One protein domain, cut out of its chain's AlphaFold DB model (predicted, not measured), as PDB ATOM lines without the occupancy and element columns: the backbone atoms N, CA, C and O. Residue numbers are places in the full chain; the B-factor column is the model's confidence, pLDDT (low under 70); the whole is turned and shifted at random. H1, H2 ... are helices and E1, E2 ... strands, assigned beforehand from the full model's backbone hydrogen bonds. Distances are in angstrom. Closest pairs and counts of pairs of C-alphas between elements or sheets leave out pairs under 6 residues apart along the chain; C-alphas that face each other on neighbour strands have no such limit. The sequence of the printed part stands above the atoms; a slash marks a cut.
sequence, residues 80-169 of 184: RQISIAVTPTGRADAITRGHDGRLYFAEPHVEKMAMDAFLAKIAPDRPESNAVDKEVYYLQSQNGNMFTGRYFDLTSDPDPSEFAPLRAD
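What this domain is: This is residues 80 to 169 of the 184 residues of the protein "Cupin_8 domain-containing protein" of Fomitopsis rosea (UniProt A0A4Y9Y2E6). The model is loose and flat with little regular structure: a three-stranded sheet with H1 over one face, the hairpin E2 and E3 towards one end and a loop-rich part around H2 towards the other. The 90 printed residues, 34 in named elements of mixed class, run E1 E2 E3 E4 H1 E5 H2. The sheet, E4 E1 E5, is antiparallel; the radius of gyration of the C-alphas is 16.7 A, the spans 50 by 35 by 16 A.

How they stand to each other: E1, residues 82 to 87, has two neighbours: E4, residues 109 to 113 (N 84 to O 111, 2.8 A), and E5, residues 136 to 138 (N 87 to O 136, 2.9 A). H1, residues 115 to 122, is on this sheet at a height of 8.8 A, every O i to N i+4 pair within hydrogen-bond range. E2, residues 94 to 97, and E3, residues 103 to 106, form a hairpin (N 96 to O 104, 2.8 A). H2, residues 149 to 152, is not on the sheet.

Where its parts are: E1 runs 16.2 A from C-alpha 82 at (34.001, 34.367, -9.374); H2 ends at C-alpha 152, (13.457, 39.121, -4.171).

The domain as a whole: The printed part has no cut. The link H1 to E5 is long; pLDDT is under 70 at residues 125 to 133 and 154.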
ATOM      1  N   ARG A  80      35.600  39.174 -14.704       95.69
ATOM      2  CA  ARG A  80      34.894  39.146 -13.422       95.69
ATOM      3  C   ARG A  80      35.388  37.995 -12.556       95.69
ATOM      4  O   ARG A  80      35.382  36.835 -12.950       95.69
ATOM      5  N   GLN A  81      35.726  38.326 -11.314       96.06
ATOM      6  CA  GLN A  81      36.202  37.357 -10.337       96.06
ATOM      7  C   GLN A  81      35.039  36.596  -9.693       96.06
ATOM      8  O   GLN A  81      34.254  37.176  -8.937       96.06
ATOM      9  N   ILE A  82      34.975  35.293  -9.953       95.12
ATOM     10  CA  ILE A  82      34.001  34.367  -9.374       95.12
ATOM     11  C   ILE A  82      34.651  33.492  -8.296       95.12
ATOM     12  O   ILE A  82      35.845  33.198  -8.347       95.12
ATOM     13  N   SER A  83      33.873  33.116  -7.284       95.31
ATOM     14  CA  SER A  83      34.287  32.216  -6.208       95.31
ATOM     15  C   SER A  83      34.273  30.763  -6.669       95.31
ATOM     16  O   SER A  83      33.212  30.186  -6.894       95.31
ATOM     17  N   ILE A  84      35.456  30.162  -6.737       95.81
ATOM     18  CA  ILE A  84      35.663  28.761  -7.097       95.81
ATOM     19  C   ILE A  84      36.145  27.998  -5.874       95.81
ATOM     20  O   ILE A  84      37.081  28.413  -5.193       95.81
ATOM     21  N   ALA A  85      35.505  26.870  -5.602       95.56
ATOM     22  CA  ALA A  85      35.917  25.983  -4.536       95.56
ATOM     23  C   ALA A  85      36.964  24.990  -5.057       95.56
ATOM     24  O   ALA A  85      36.829  24.407  -6.135       95.56
ATOM     25  N   VAL A  86      38.025  24.825  -4.274       95.19
ATOM     26  CA  VAL A  86      39.236  24.084  -4.607       95.19
ATOM     27  C   VAL A  86      39.475  23.050  -3.523       95.19
ATOM     28  O   VAL A  86      39.447  23.338  -2.323       95.19
ATOM     29  N   THR A  87      39.675  21.806  -3.944       93.75
ATOM     30  CA  THR A  87      39.939  20.697  -3.029       93.75
ATOM     31  C   THR A  87      41.036  19.796  -3.572       93.75
ATOM     32  O   THR A  87      41.112  19.584  -4.780       93.75
ATOM     33  N   PRO A  88      41.831  19.160  -2.702       91.69
ATOM     34  CA  PRO A  88      42.845  18.209  -3.148       91.69
ATOM     35  C   PRO A  88      42.246  16.900  -3.689       91.69
ATOM     36  O   PRO A  88      42.913  16.169  -4.410       91.69
ATOM     37  N   THR A  89      41.003  16.558  -3.321       89.56
ATOM     38  CA  THR A  89      40.416  15.231  -3.597       89.56
ATOM     39  C   THR A  89      39.026  15.263  -4.232       89.56
ATOM     40  O   THR A  89      38.404  14.209  -4.357       89.56
ATOM     41  N   GLY A  90      38.480  16.440  -4.543       91.62
ATOM     42  CA  GLY A  90      37.099  16.584  -5.022       91.62
ATOM     43  C   GLY A  90      36.034  16.369  -3.942       91.62
ATOM     44  O   GLY A  90      34.915  15.987  -4.261       91.62
ATOM     45  N   ARG A  91      36.381  16.536  -2.658       92.44
ATOM     46  CA  ARG A  91      35.465  16.317  -1.524       92.44
ATOM     47  C   ARG A  91      35.309  17.601  -0.711       92.44
ATOM     48  O   ARG A  91      36.086  17.832   0.212       92.44
ATOM     49  N   ALA A  92      34.334  18.419  -1.099       92.81
ATOM     50  CA  ALA A  92      33.833  19.545  -0.311       92.81
ATOM     51  C   ALA A  92      33.047  19.045   0.904       92.81
ATOM     52  O   ALA A  92      32.450  17.971   0.815       92.81
ATOM     53  N   ASP A  93      33.001  19.833   1.982       93.75
ATOM     54  CA  ASP A  93      32.077  19.646   3.112       93.75
ATOM     55  C   ASP A  93      32.038  18.195   3.613       93.75
ATOM     56  O   ASP A  93      30.987  17.587   3.837       93.75
ATOM     57  N   ALA A  94      33.226  17.601   3.722       94.94
ATOM     58  CA  ALA A  94      33.395  16.172   3.925       94.94
ATOM     59  C   ALA A  94      34.310  15.875   5.107       94.94
ATOM     60  O   ALA A  94      35.221  16.631   5.451       94.94
ATOM     61  N   ILE A  95      34.099  14.701   5.705       96.62
ATOM     62  CA  ILE A  95      35.030  14.171   6.695       96.62
ATOM     63  C   ILE A  95      36.321  13.740   5.991       96.62
ATOM     64  O   ILE A  95      36.313  12.860   5.128       96.62
ATOM     65  N   THR A  96      37.438  14.329   6.406       93.88
ATOM     66  CA  THR A  96      38.787  14.015   5.933       93.88
ATOM     67  C   THR A  96      39.719  13.693   7.097       93.88
ATOM     68  O   THR A  96      39.421  13.980   8.257       93.88
ATOM     69  N   ARG A  97      40.859  13.067   6.798       94.25
ATOM     70  CA  ARG A  97      41.888  12.751   7.789       94.25
ATOM     71  C   ARG A  97      43.008  13.784   7.720       94.25
ATOM     72  O   ARG A  97      43.604  13.964   6.664       94.25
ATOM     73  N   GLY A  98      43.304  14.426   8.847       91.44
ATOM     74  CA  GLY A  98      44.421  15.358   8.977       91.44
ATOM     75  C   GLY A  98      45.774  14.649   9.084       91.44
ATOM     76  O   GLY A  98      45.852  13.439   9.307       91.44
ATOM     77  N   HIS A  99      46.859  15.420   8.975       90.69
ATOM     78  CA  HIS A  99      48.235  14.915   9.110       90.69
ATOM     79  C   HIS A  99      48.536  14.308  10.491       90.69
ATOM     80  O   HIS A  99      49.419  13.467  10.621       90.69
ATOM     81  N   ASP A 100      47.782  14.702  11.516       94.62
ATOM     82  CA  ASP A 100      47.833  14.154  12.876       94.62
ATOM     83  C   ASP A 100      47.041  12.838  13.038       94.62
ATOM     84  O   ASP A 100      46.928  12.300  14.141       94.62
ATOM     85  N   GLY A 101      46.456  12.329  11.949       94.69
ATOM     86  CA  GLY A 101      45.637  11.125  11.923       94.69
ATOM     87  C   GLY A 101      44.198  11.317  12.410       94.69
ATOM     88  O   GLY A 101      43.432  10.349  12.363       94.69
ATOM     89  N   ARG A 102      43.793  12.517  12.847       97.31
ATOM     90  CA  ARG A 102      42.430  12.799  13.326       97.31
ATOM     91  C   ARG A 102      41.465  13.046  12.170       97.31
ATOM     92  O   ARG A 102      41.880  13.341  11.053       97.31
ATOM     93  N   LEU A 103      40.171  12.888  12.443       97.38
ATOM     94  CA  LEU A 103      39.110  13.203  11.490       97.38
ATOM     95  C   LEU A 103      38.648  14.647  11.683       97.38
ATOM     96  O   LEU A 103      38.391  15.062  12.811       97.38
ATOM     97  N   TYR A 104      38.514  15.367  10.577       96.12
ATOM     98  CA  TYR A 104      38.036  16.742  10.513       96.12
ATOM     99  C   TYR A 104      36.887  16.823   9.517       96.12
ATOM    100  O   TYR A 104      36.932  16.164   8.483       96.12
ATOM    101  N   PHE A 105      35.882  17.640   9.813       97.19
ATOM    102  CA  PHE A 105      34.973  18.138   8.787       97.19
ATOM    103  C   PHE A 105      35.676  19.304   8.091       97.19
ATOM    104  O   PHE A 105      36.016  20.282   8.756       97.19
ATOM    105  N   ALA A 106      35.977  19.152   6.803       94.75
ATOM    106  CA  ALA A 106      36.731  20.136   6.039       94.75
ATOM    107  C   ALA A 106      35.840  20.804   4.993       94.75
ATOM    108  O   ALA A 106      35.250  20.133   4.145       94.75
ATOM    109  N   GLU A 107      35.804  22.130   5.058       95.25
ATOM    110  CA  GLU A 107      35.295  23.003   4.005       95.25
ATOM    111  C   GLU A 107      36.351  23.141   2.895       95.25
ATOM    112  O   GLU A 107      37.548  22.923   3.137       95.25
ATOM    113  N   PRO A 108      35.948  23.493   1.667       94.38
ATOM    114  CA  PRO A 108      36.908  23.726   0.601       94.38
ATOM    115  C   PRO A 108      37.672  25.038   0.739       94.38
ATOM    116  O   PRO A 108      37.218  25.994   1.364       94.38
ATOM    117  N   HIS A 109      38.829  25.104   0.080       95.19
ATOM    118  CA  HIS A 109      39.499  26.380  -0.142       95.19
ATOM    119  C   HIS A 109      38.729  27.172  -1.205       95.19
ATOM    120  O   HIS A 109      38.280  26.589  -2.185       95.19
ATOM    121  N   VAL A 110      38.558  28.483  -1.026       95.38
ATOM    122  CA  VAL A 110      37.864  29.333  -2.003       95.38
ATOM    123  C   VAL A 110      38.865  30.271  -2.656       95.38
ATOM    124  O   VAL A 110      39.468  31.107  -1.984       95.38
ATOM    125  N   GLU A 111      38.979  30.167  -3.975       95.62
ATOM    126  CA  GLU A 111      39.784  31.049  -4.812       95.62
ATOM    127  C   GLU A 111      38.896  31.971  -5.647       95.62
ATOM    128  O   GLU A 111      37.771  31.630  -6.015       95.62
ATOM    129  N   LYS A 112      39.420  33.158  -5.959       96.12
ATOM    130  CA  LYS A 112      38.825  34.089  -6.916       96.12
ATOM    131  C   LYS A 112      39.570  33.975  -8.238       96.12
ATOM    132  O   LYS A 112      40.788  34.137  -8.256       96.12
ATOM    133  N   MET A 113      38.849  33.688  -9.315       96.75
ATOM    134  CA  MET A 113      39.406  33.652 -10.670       96.75
ATOM    135  C   MET A 113      38.358  34.071 -11.699       96.75
ATOM    136  O   MET A 113      37.170  34.105 -11.387       96.75
ATOM    137  N   ALA A 114      38.799  34.416 -12.908       97.56
ATOM    138  CA  ALA A 114      37.906  34.684 -14.030       97.56
ATOM    139  C   ALA A 114      37.333  33.377 -14.613       97.56
ATOM    140  O   ALA A 114      37.879  32.291 -14.388       97.56
ATOM    141  N   MET A 115      36.206  33.479 -15.328       97.25
ATOM    142  CA  MET A 115      35.499  32.315 -15.881       97.25
ATOM    143  C   MET A 115      36.370  31.538 -16.875       97.25
ATOM    144  O   MET A 115      36.418  30.314 -16.820       97.25
ATOM    145  N   ASP A 116      37.114  32.235 -17.732       96.88
ATOM    146  CA  ASP A 116      38.044  31.639 -18.696       96.88
ATOM    147  C   ASP A 116      39.136  30.790 -18.015       96.88
ATOM    148  O   ASP A 116      39.392  29.649 -18.406       96.88
ATOM    149  N   ALA A 117      39.731  31.304 -16.938       95.56
ATOM    150  CA  ALA A 117      40.743  30.618 -16.148       95.56
ATOM    151  C   ALA A 117      40.169  29.390 -15.429       95.56
ATOM    152  O   ALA A 117      40.841  28.358 -15.331       95.56
ATOM    153  N   PHE A 118      38.929  29.482 -14.940       95.56
ATOM    154  CA  PHE A 118      38.227  28.347 -14.345       95.56
ATOM    155  C   PHE A 118      37.942  27.251 -15.380       95.56
ATOM    156  O   PHE A 118      38.299  26.095 -15.147       95.56
ATOM    157  N   LEU A 119      37.370  27.605 -16.535       95.38
ATOM    158  CA  LEU A 119      37.069  26.662 -17.619       95.38
ATOM    159  C   LEU A 119      38.340  25.951 -18.106       95.38
ATOM    160  O   LEU A 119      38.365  24.725 -18.218       95.38
ATOM    161  N   ALA A 120      39.450  26.683 -18.247       92.81
ATOM    162  CA  ALA A 120      40.748  26.102 -18.582       92.81
ATOM    163  C   ALA A 120      41.246  25.068 -17.548       92.81
ATOM    164  O   ALA A 120      41.915  24.100 -17.916       92.81
ATOM    165  N   LYS A 121      40.920  25.232 -16.257       91.06
ATOM    166  CA  LYS A 121      41.292  24.281 -15.192       91.06
ATOM    167  C   LYS A 121      40.460  22.994 -15.206       91.06
ATOM    168  O   LYS A 121      40.962  21.964 -14.742       91.06
ATOM    169  N   ILE A 122      39.226  23.036 -15.712       91.62
ATOM    170  CA  ILE A 122      38.318  21.874 -15.776       91.62
ATOM    171  C   ILE A 122      38.240  21.222 -17.164       91.62
ATOM    172  O   ILE A 122      37.616  20.170 -17.302       91.62
ATOM    173  N   ALA A 123      38.894  21.805 -18.172       87.75
ATOM    174  CA  ALA A 123      38.909  21.290 -19.533       87.75
ATOM    175  C   ALA A 123      39.458  19.843 -19.614       87.75
ATOM    176  O   ALA A 123      40.458  19.512 -18.961       87.75
ATOM    177  N   PRO A 124      38.846  18.971 -20.441       74.88
ATOM    178  CA  PRO A 124      39.224  17.561 -20.552       74.88
ATOM    179  C   PRO A 124      40.631  17.357 -21.133       74.88
ATOM    180  O   PRO A 124      41.329  16.429 -20.725       74.88
ATOM    181  N   ASP A 125      41.075  18.258 -22.015       67.56
ATOM    182  CA  ASP A 125      42.352  18.167 -22.739       67.56
ATOM    183  C   ASP A 125      43.532  18.799 -21.987       67.56
ATOM    184  O   ASP A 125      44.558  19.139 -22.583       67.56
ATOM    185  N   ARG A 126      43.413  18.978 -20.663       66.38
ATOM    186  CA  ARG A 126      44.515  19.528 -19.871       66.38
ATOM    187  C   ARG A 126      45.773  18.667 -20.079       66.38
ATOM    188  O   ARG A 126      45.718  17.453 -19.849       66.38
ATOM    189  N   PRO A 127      46.916  19.250 -20.495       58.12
ATOM    190  CA  PRO A 127      48.160  18.500 -20.520       58.12
ATOM    191  C   PRO A 127      48.415  18.015 -19.097       58.12
ATOM    192  O   PRO A 127      48.309  18.797 -18.152       58.12
ATOM    193  N   GLU A 128      48.689  16.720 -18.933       56.56
ATOM    194  CA  GLU A 128      49.000  16.137 -17.632       56.56
ATOM    195  C   GLU A 128      50.311  16.734 -17.106       56.56
ATOM    196  O   GLU A 128      51.388  16.157 -17.247       56.56
ATOM    197  N   SER A 129      50.249  17.928 -16.521       51.72
ATOM    198  CA  SER A 129      51.346  18.448 -15.730       51.72
ATOM    199  C   SER A 129      51.501  17.547 -14.505       51.72
ATOM    200  O   SER A 129      50.528  17.038 -13.942       51.72
ATOM    201  N   ASN A 130      52.765  17.262 -14.194       47.09
ATOM    202  CA  ASN A 130      53.245  16.261 -13.245       47.09
ATOM    203  C   ASN A 130      52.325  16.055 -12.030       47.09
ATOM    204  O   ASN A 130      51.920  17.008 -11.374       47.09
ATOM    205  N   ALA A 131      52.053  14.781 -11.730       49.12
ATOM    206  CA  ALA A 131      51.031  14.231 -10.833       49.12
ATOM    207  C   ALA A 131      51.079  14.628  -9.335       49.12
ATOM    208  O   ALA A 131      50.573  13.884  -8.497       49.12
ATOM    209  N   VAL A 132      51.682  15.763  -8.980       48.91
ATOM    210  CA  VAL A 132      51.846  16.219  -7.594       48.91
ATOM    211  C   VAL A 132      50.753  17.218  -7.178       48.91
ATOM    212  O   VAL A 132      50.350  17.175  -6.023       48.91
ATOM    213  N   ASP A 133      50.162  17.982  -8.112       54.78
ATOM    214  CA  ASP A 133      49.192  19.058  -7.811       54.78
ATOM    215  C   ASP A 133      47.889  18.964  -8.643       54.78
ATOM    216  O   ASP A 133      47.458  19.920  -9.288       54.78
ATOM    217  N   LYS A 134      47.233  17.793  -8.682       75.69
ATOM    218  CA  LYS A 134      45.898  17.663  -9.309       75.69
ATOM    219  C   LYS A 134      44.801  18.089  -8.323       75.69
ATOM    220  O   LYS A 134      44.052  17.254  -7.823       75.69
ATOM    221  N   GLU A 135      44.709  19.388  -8.055       90.56
ATOM    222  CA  GLU A 135      43.540  19.971  -7.386       90.56
ATOM    223  C   GLU A 135      42.268  19.776  -8.228       90.56
ATOM    224  O   GLU A 135      42.304  19.640  -9.457       90.56
ATOM    225  N   VAL A 136      41.127  19.747  -7.546       93.31
ATOM    226  CA  VAL A 136      39.790  19.643  -8.125       93.31
ATOM    227  C   VAL A 136      39.049  20.944  -7.856       93.31
ATOM    228  O   VAL A 136      38.873  21.328  -6.697       93.31
ATOM    229  N   TYR A 137      38.600  21.574  -8.937       94.88
ATOM    230  CA  TYR A 137      37.919  22.862  -8.949       94.88
ATOM    231  C   TYR A 137      36.443  22.661  -9.268       94.88
ATOM    232  O   TYR A 137      36.102  21.882 -10.158       94.88
ATOM    233  N   TYR A 138      35.567  23.371  -8.569       93.56
ATOM    234  CA  TYR A 138      34.139  23.363  -8.855       93.56
ATOM    235  C   TYR A 138      33.492  24.697  -8.483       93.56
ATOM    236  O   TYR A 138      33.832  25.347  -7.493       93.56
ATOM    237  N   LEU A 139      32.521  25.090  -9.298       93.44
ATOM    238  CA  LEU A 139      31.696  26.273  -9.101       93.44
ATOM    239  C   LEU A 139      30.405  25.827  -8.405       93.44
ATOM    240  O   LEU A 139      29.436  25.440  -9.048       93.44
ATOM    241  N   GLN A 140      30.429  25.796  -7.073       85.31
ATOM    242  CA  GLN A 140      29.332  25.271  -6.242       85.31
ATOM    243  C   GLN A 140      29.029  26.183  -5.049       85.31
ATOM    244  O   GLN A 140      28.519  25.717  -4.029       85.31
ATOM    245  N   SER A 141      29.333  27.482  -5.141       79.81
ATOM    246  CA  SER A 141      28.790  28.431  -4.168       79.81
ATOM    247  C   SER A 141      27.269  28.237  -4.080       79.81
ATOM    248  O   SER A 141      26.600  27.971  -5.076       79.81
ATOM    249  N   GLN A 142      26.736  28.232  -2.864       76.19
ATOM    250  CA  GLN A 142      25.303  28.102  -2.600       76.19
ATOM    251  C   GLN A 142      24.760  29.466  -2.155       76.19
ATOM    252  O   GLN A 142      25.532  30.395  -1.923       76.19
ATOM    253  N   ASN A 143      23.442  29.569  -1.965       75.81
ATOM    254  CA  ASN A 143      22.745  30.774  -1.480       75.81
ATOM    255  C   ASN A 143      22.541  31.881  -2.529       75.81
ATOM    256  O   ASN A 143      22.720  33.065  -2.244       75.81
ATOM    257  N   GLY A 144      22.094  31.505  -3.729       76.31
ATOM    258  CA  GLY A 144      21.609  32.482  -4.709       76.31
ATOM    259  C   GLY A 144      22.720  33.133  -5.526       76.31
ATOM    260  O   GLY A 144      22.796  34.354  -5.630       76.31
ATOM    261  N   ASN A 145      23.574  32.309  -6.136       84.88
ATOM    262  CA  ASN A 145      24.651  32.770  -7.013       84.88
ATOM    263  C   ASN A 145      24.138  33.667  -8.138       84.88
ATOM    264  O   ASN A 145      24.693  34.736  -8.361       84.88
ATOM    265  N   MET A 146      23.083  33.238  -8.838       89.62
ATOM    266  CA  MET A 146      22.484  33.982  -9.949       89.62
ATOM    267  C   MET A 146      21.624  35.139  -9.441       89.62
ATOM    268  O   MET A 146      21.866  36.288  -9.800       89.62
ATOM    269  N   PHE A 147      20.666  34.845  -8.564       89.38
ATOM    270  CA  PHE A 147      19.763  35.803  -7.925       89.38
ATOM    271  C   PHE A 147      19.913  35.652  -6.412       89.38
ATOM    272  O   PHE A 147      19.630  34.576  -5.880       89.38
ATOM    273  N   THR A 148      20.402  36.685  -5.721       87.62
ATOM    274  CA  THR A 148      20.553  36.618  -4.258       87.62
ATOM    275  C   THR A 148      19.197  36.829  -3.585       87.62
ATOM    276  O   THR A 148      18.260  37.312  -4.216       87.62
ATOM    277  N   GLY A 149      19.076  36.542  -2.285       83.81
ATOM    278  CA  GLY A 149      17.838  36.831  -1.542       83.81
ATOM    279  C   GLY A 149      17.380  38.294  -1.668       83.81
ATOM    280  O   GLY A 149      16.191  38.557  -1.814       83.81
ATOM    281  N   ARG A 150      18.330  39.238  -1.761       84.12
ATOM    282  CA  ARG A 150      18.037  40.675  -1.903       84.12
ATOM    283  C   ARG A 150      17.338  41.017  -3.216       84.12
ATOM    284  O   ARG A 150      16.616  42.008  -3.264       84.12
ATOM    285  N   TYR A 151      17.544  40.208  -4.259       84.69
ATOM    286  CA  TYR A 151      16.830  40.351  -5.528       84.69
ATOM    287  C   TYR A 151      15.311  40.284  -5.322       84.69
ATOM    288  O   TYR A 151      14.562  41.042  -5.935       84.69
ATOM    289  N   PHE A 152      14.869  39.398  -4.428       83.75
ATOM    290  CA  PHE A 152      13.457  39.121  -4.171       83.75
ATOM    291  C   PHE A 152      12.854  40.007  -3.077       83.75
ATOM    292  O   PHE A 152      11.640  40.184  -3.042       83.75
ATOM    293  N   ASP A 153      13.679  40.630  -2.231       83.69
ATOM    294  CA  ASP A 153      13.217  41.526  -1.162       83.69
ATOM    295  C   ASP A 153      12.633  42.860  -1.684       83.69
ATOM    296  O   ASP A 153      12.203  43.701  -0.892       83.69
ATOM    297  N   LEU A 154      12.624  43.088  -3.009       69.19
ATOM    298  CA  LEU A 154      12.131  44.302  -3.689       69.19
ATOM    299  C   LEU A 154      12.722  45.614  -3.138       69.19
ATOM    300  O   LEU A 154      12.179  46.703  -3.345       69.19
ATOM    301  N   THR A 155      13.851  45.523  -2.436       73.38
ATOM    302  CA  THR A 155      14.594  46.690  -1.969       73.38
ATOM    303  C   THR A 155      15.237  47.380  -3.166       73.38
ATOM    304  O   THR A 155      15.688  46.722  -4.098       73.38
ATOM    305  N   SER A 156      15.331  48.710  -3.150       72.81
ATOM    306  CA  SER A 156      16.062  49.459  -4.187       72.81
ATOM    307  C   SER A 156      17.589  49.296  -4.094       72.81
ATOM    308  O   SER A 156      18.324  50.009  -4.777       72.81
ATOM    309  N   ASP A 157      18.068  48.400  -3.230       74.38
ATOM    310  CA  ASP A 157      19.485  48.159  -3.018       74.38
ATOM    311  C   ASP A 157      20.087  47.349  -4.174       74.38
ATOM    312  O   ASP A 157      19.427  46.480  -4.748       74.38
ATOM    313  N   PRO A 158      21.365  47.586  -4.509       75.94
ATOM    314  CA  PRO A 158      22.060  46.777  -5.493       75.94
ATOM    315  C   PRO A 158      22.161  45.321  -5.027       75.94
ATOM    316  O   PRO A 158      22.445  45.038  -3.861       75.94
ATOM    317  N   ASP A 159      21.988  44.406  -5.978       80.31
ATOM    318  CA  ASP A 159      22.096  42.963  -5.793       80.31
ATOM    319  C   ASP A 159      23.422  42.449  -6.400       80.31
ATOM    320  O   ASP A 159      23.525  42.276  -7.621       80.31
ATOM    321  N   PRO A 160      24.473  42.262  -5.578       79.94
ATOM    322  CA  PRO A 160      25.838  42.056  -6.049       79.94
ATOM    323  C   PRO A 160      26.119  40.578  -6.358       79.94
ATOM    324  O   PRO A 160      26.956  39.945  -5.720       79.94
ATOM    325  N   SER A 161      25.429  40.016  -7.346       90.19
ATOM    326  CA  SER A 161      25.738  38.672  -7.838       90.19
ATOM    327  C   SER A 161      27.011  38.653  -8.683       90.19
ATOM    328  O   SER A 161      27.221  39.480  -9.578       90.19
ATOM    329  N   GLU A 162      27.835  37.634  -8.448       92.88
ATOM    330  CA  GLU A 162      28.987  37.297  -9.287       92.88
ATOM    331  C   GLU A 162      28.577  36.876 -10.701       92.88
ATOM    332  O   GLU A 162      29.371  37.002 -11.619       92.88
ATOM    333  N   PHE A 163      27.328  36.465 -10.897       93.75
ATOM    334  CA  PHE A 163      26.789  35.971 -12.161       93.75
ATOM    335  C   PHE A 163      25.723  36.897 -12.752       93.75
ATOM    336  O   PHE A 163      24.954  36.497 -13.625       93.75
ATOM    337  N   ALA A 164      25.684  38.159 -12.309       92.62
ATOM    338  CA  ALA A 164      24.770  39.164 -12.842       92.62
ATOM    339  C   ALA A 164      24.752  39.250 -14.389       92.62
ATOM    340  O   ALA A 164      23.653  39.366 -14.933       92.62
ATOM    341  N   PRO A 165      25.890  39.129 -15.114       94.50
ATOM    342  CA  PRO A 165      25.889  39.140 -16.583       94.50
ATOM    343  C   PRO A 165      25.106  37.996 -17.248       94.50
ATOM    344  O   PRO A 165      24.632  38.154 -18.370       94.50
ATOM    345  N   LEU A 166      24.934  36.860 -16.562       93.56
ATOM    346  CA  LEU A 166      24.229  35.680 -17.080       93.56
ATOM    347  C   LEU A 166      22.724  35.691 -16.764       93.56
ATOM    348  O   LEU A 166      21.987  34.817 -17.214       93.56
ATOM    349  N   ARG A 167      22.226  36.675 -16.001       92.06
ATOM    350  CA  ARG A 167      20.804  36.753 -15.607       92.06
ATOM    351  C   ARG A 167      19.845  36.917 -16.772       92.06
ATOM    352  O   ARG A 167      18.695  36.531 -16.648       92.06
ATOM    353  N   ALA A 168      20.290  37.514 -17.875       90.25
ATOM    354  CA  ALA A 168      19.449  37.660 -19.059       90.25
ATOM    355  C   ALA A 168      19.063  36.300 -19.665       90.25
ATOM    356  O   ALA A 168      18.058  36.211 -20.367       90.25
ATOM    357  N   ASP A 169      19.844  35.260 -19.372       91.94
ATOM    358  CA  ASP A 169      19.666  33.935 -19.948       91.94
ATOM    359  C   ASP A 169      18.763  33.049 -19.070       91.94
ATOM    360  O   ASP A 169      18.142  32.119 -19.575       91.94
TER     361      ASP A 169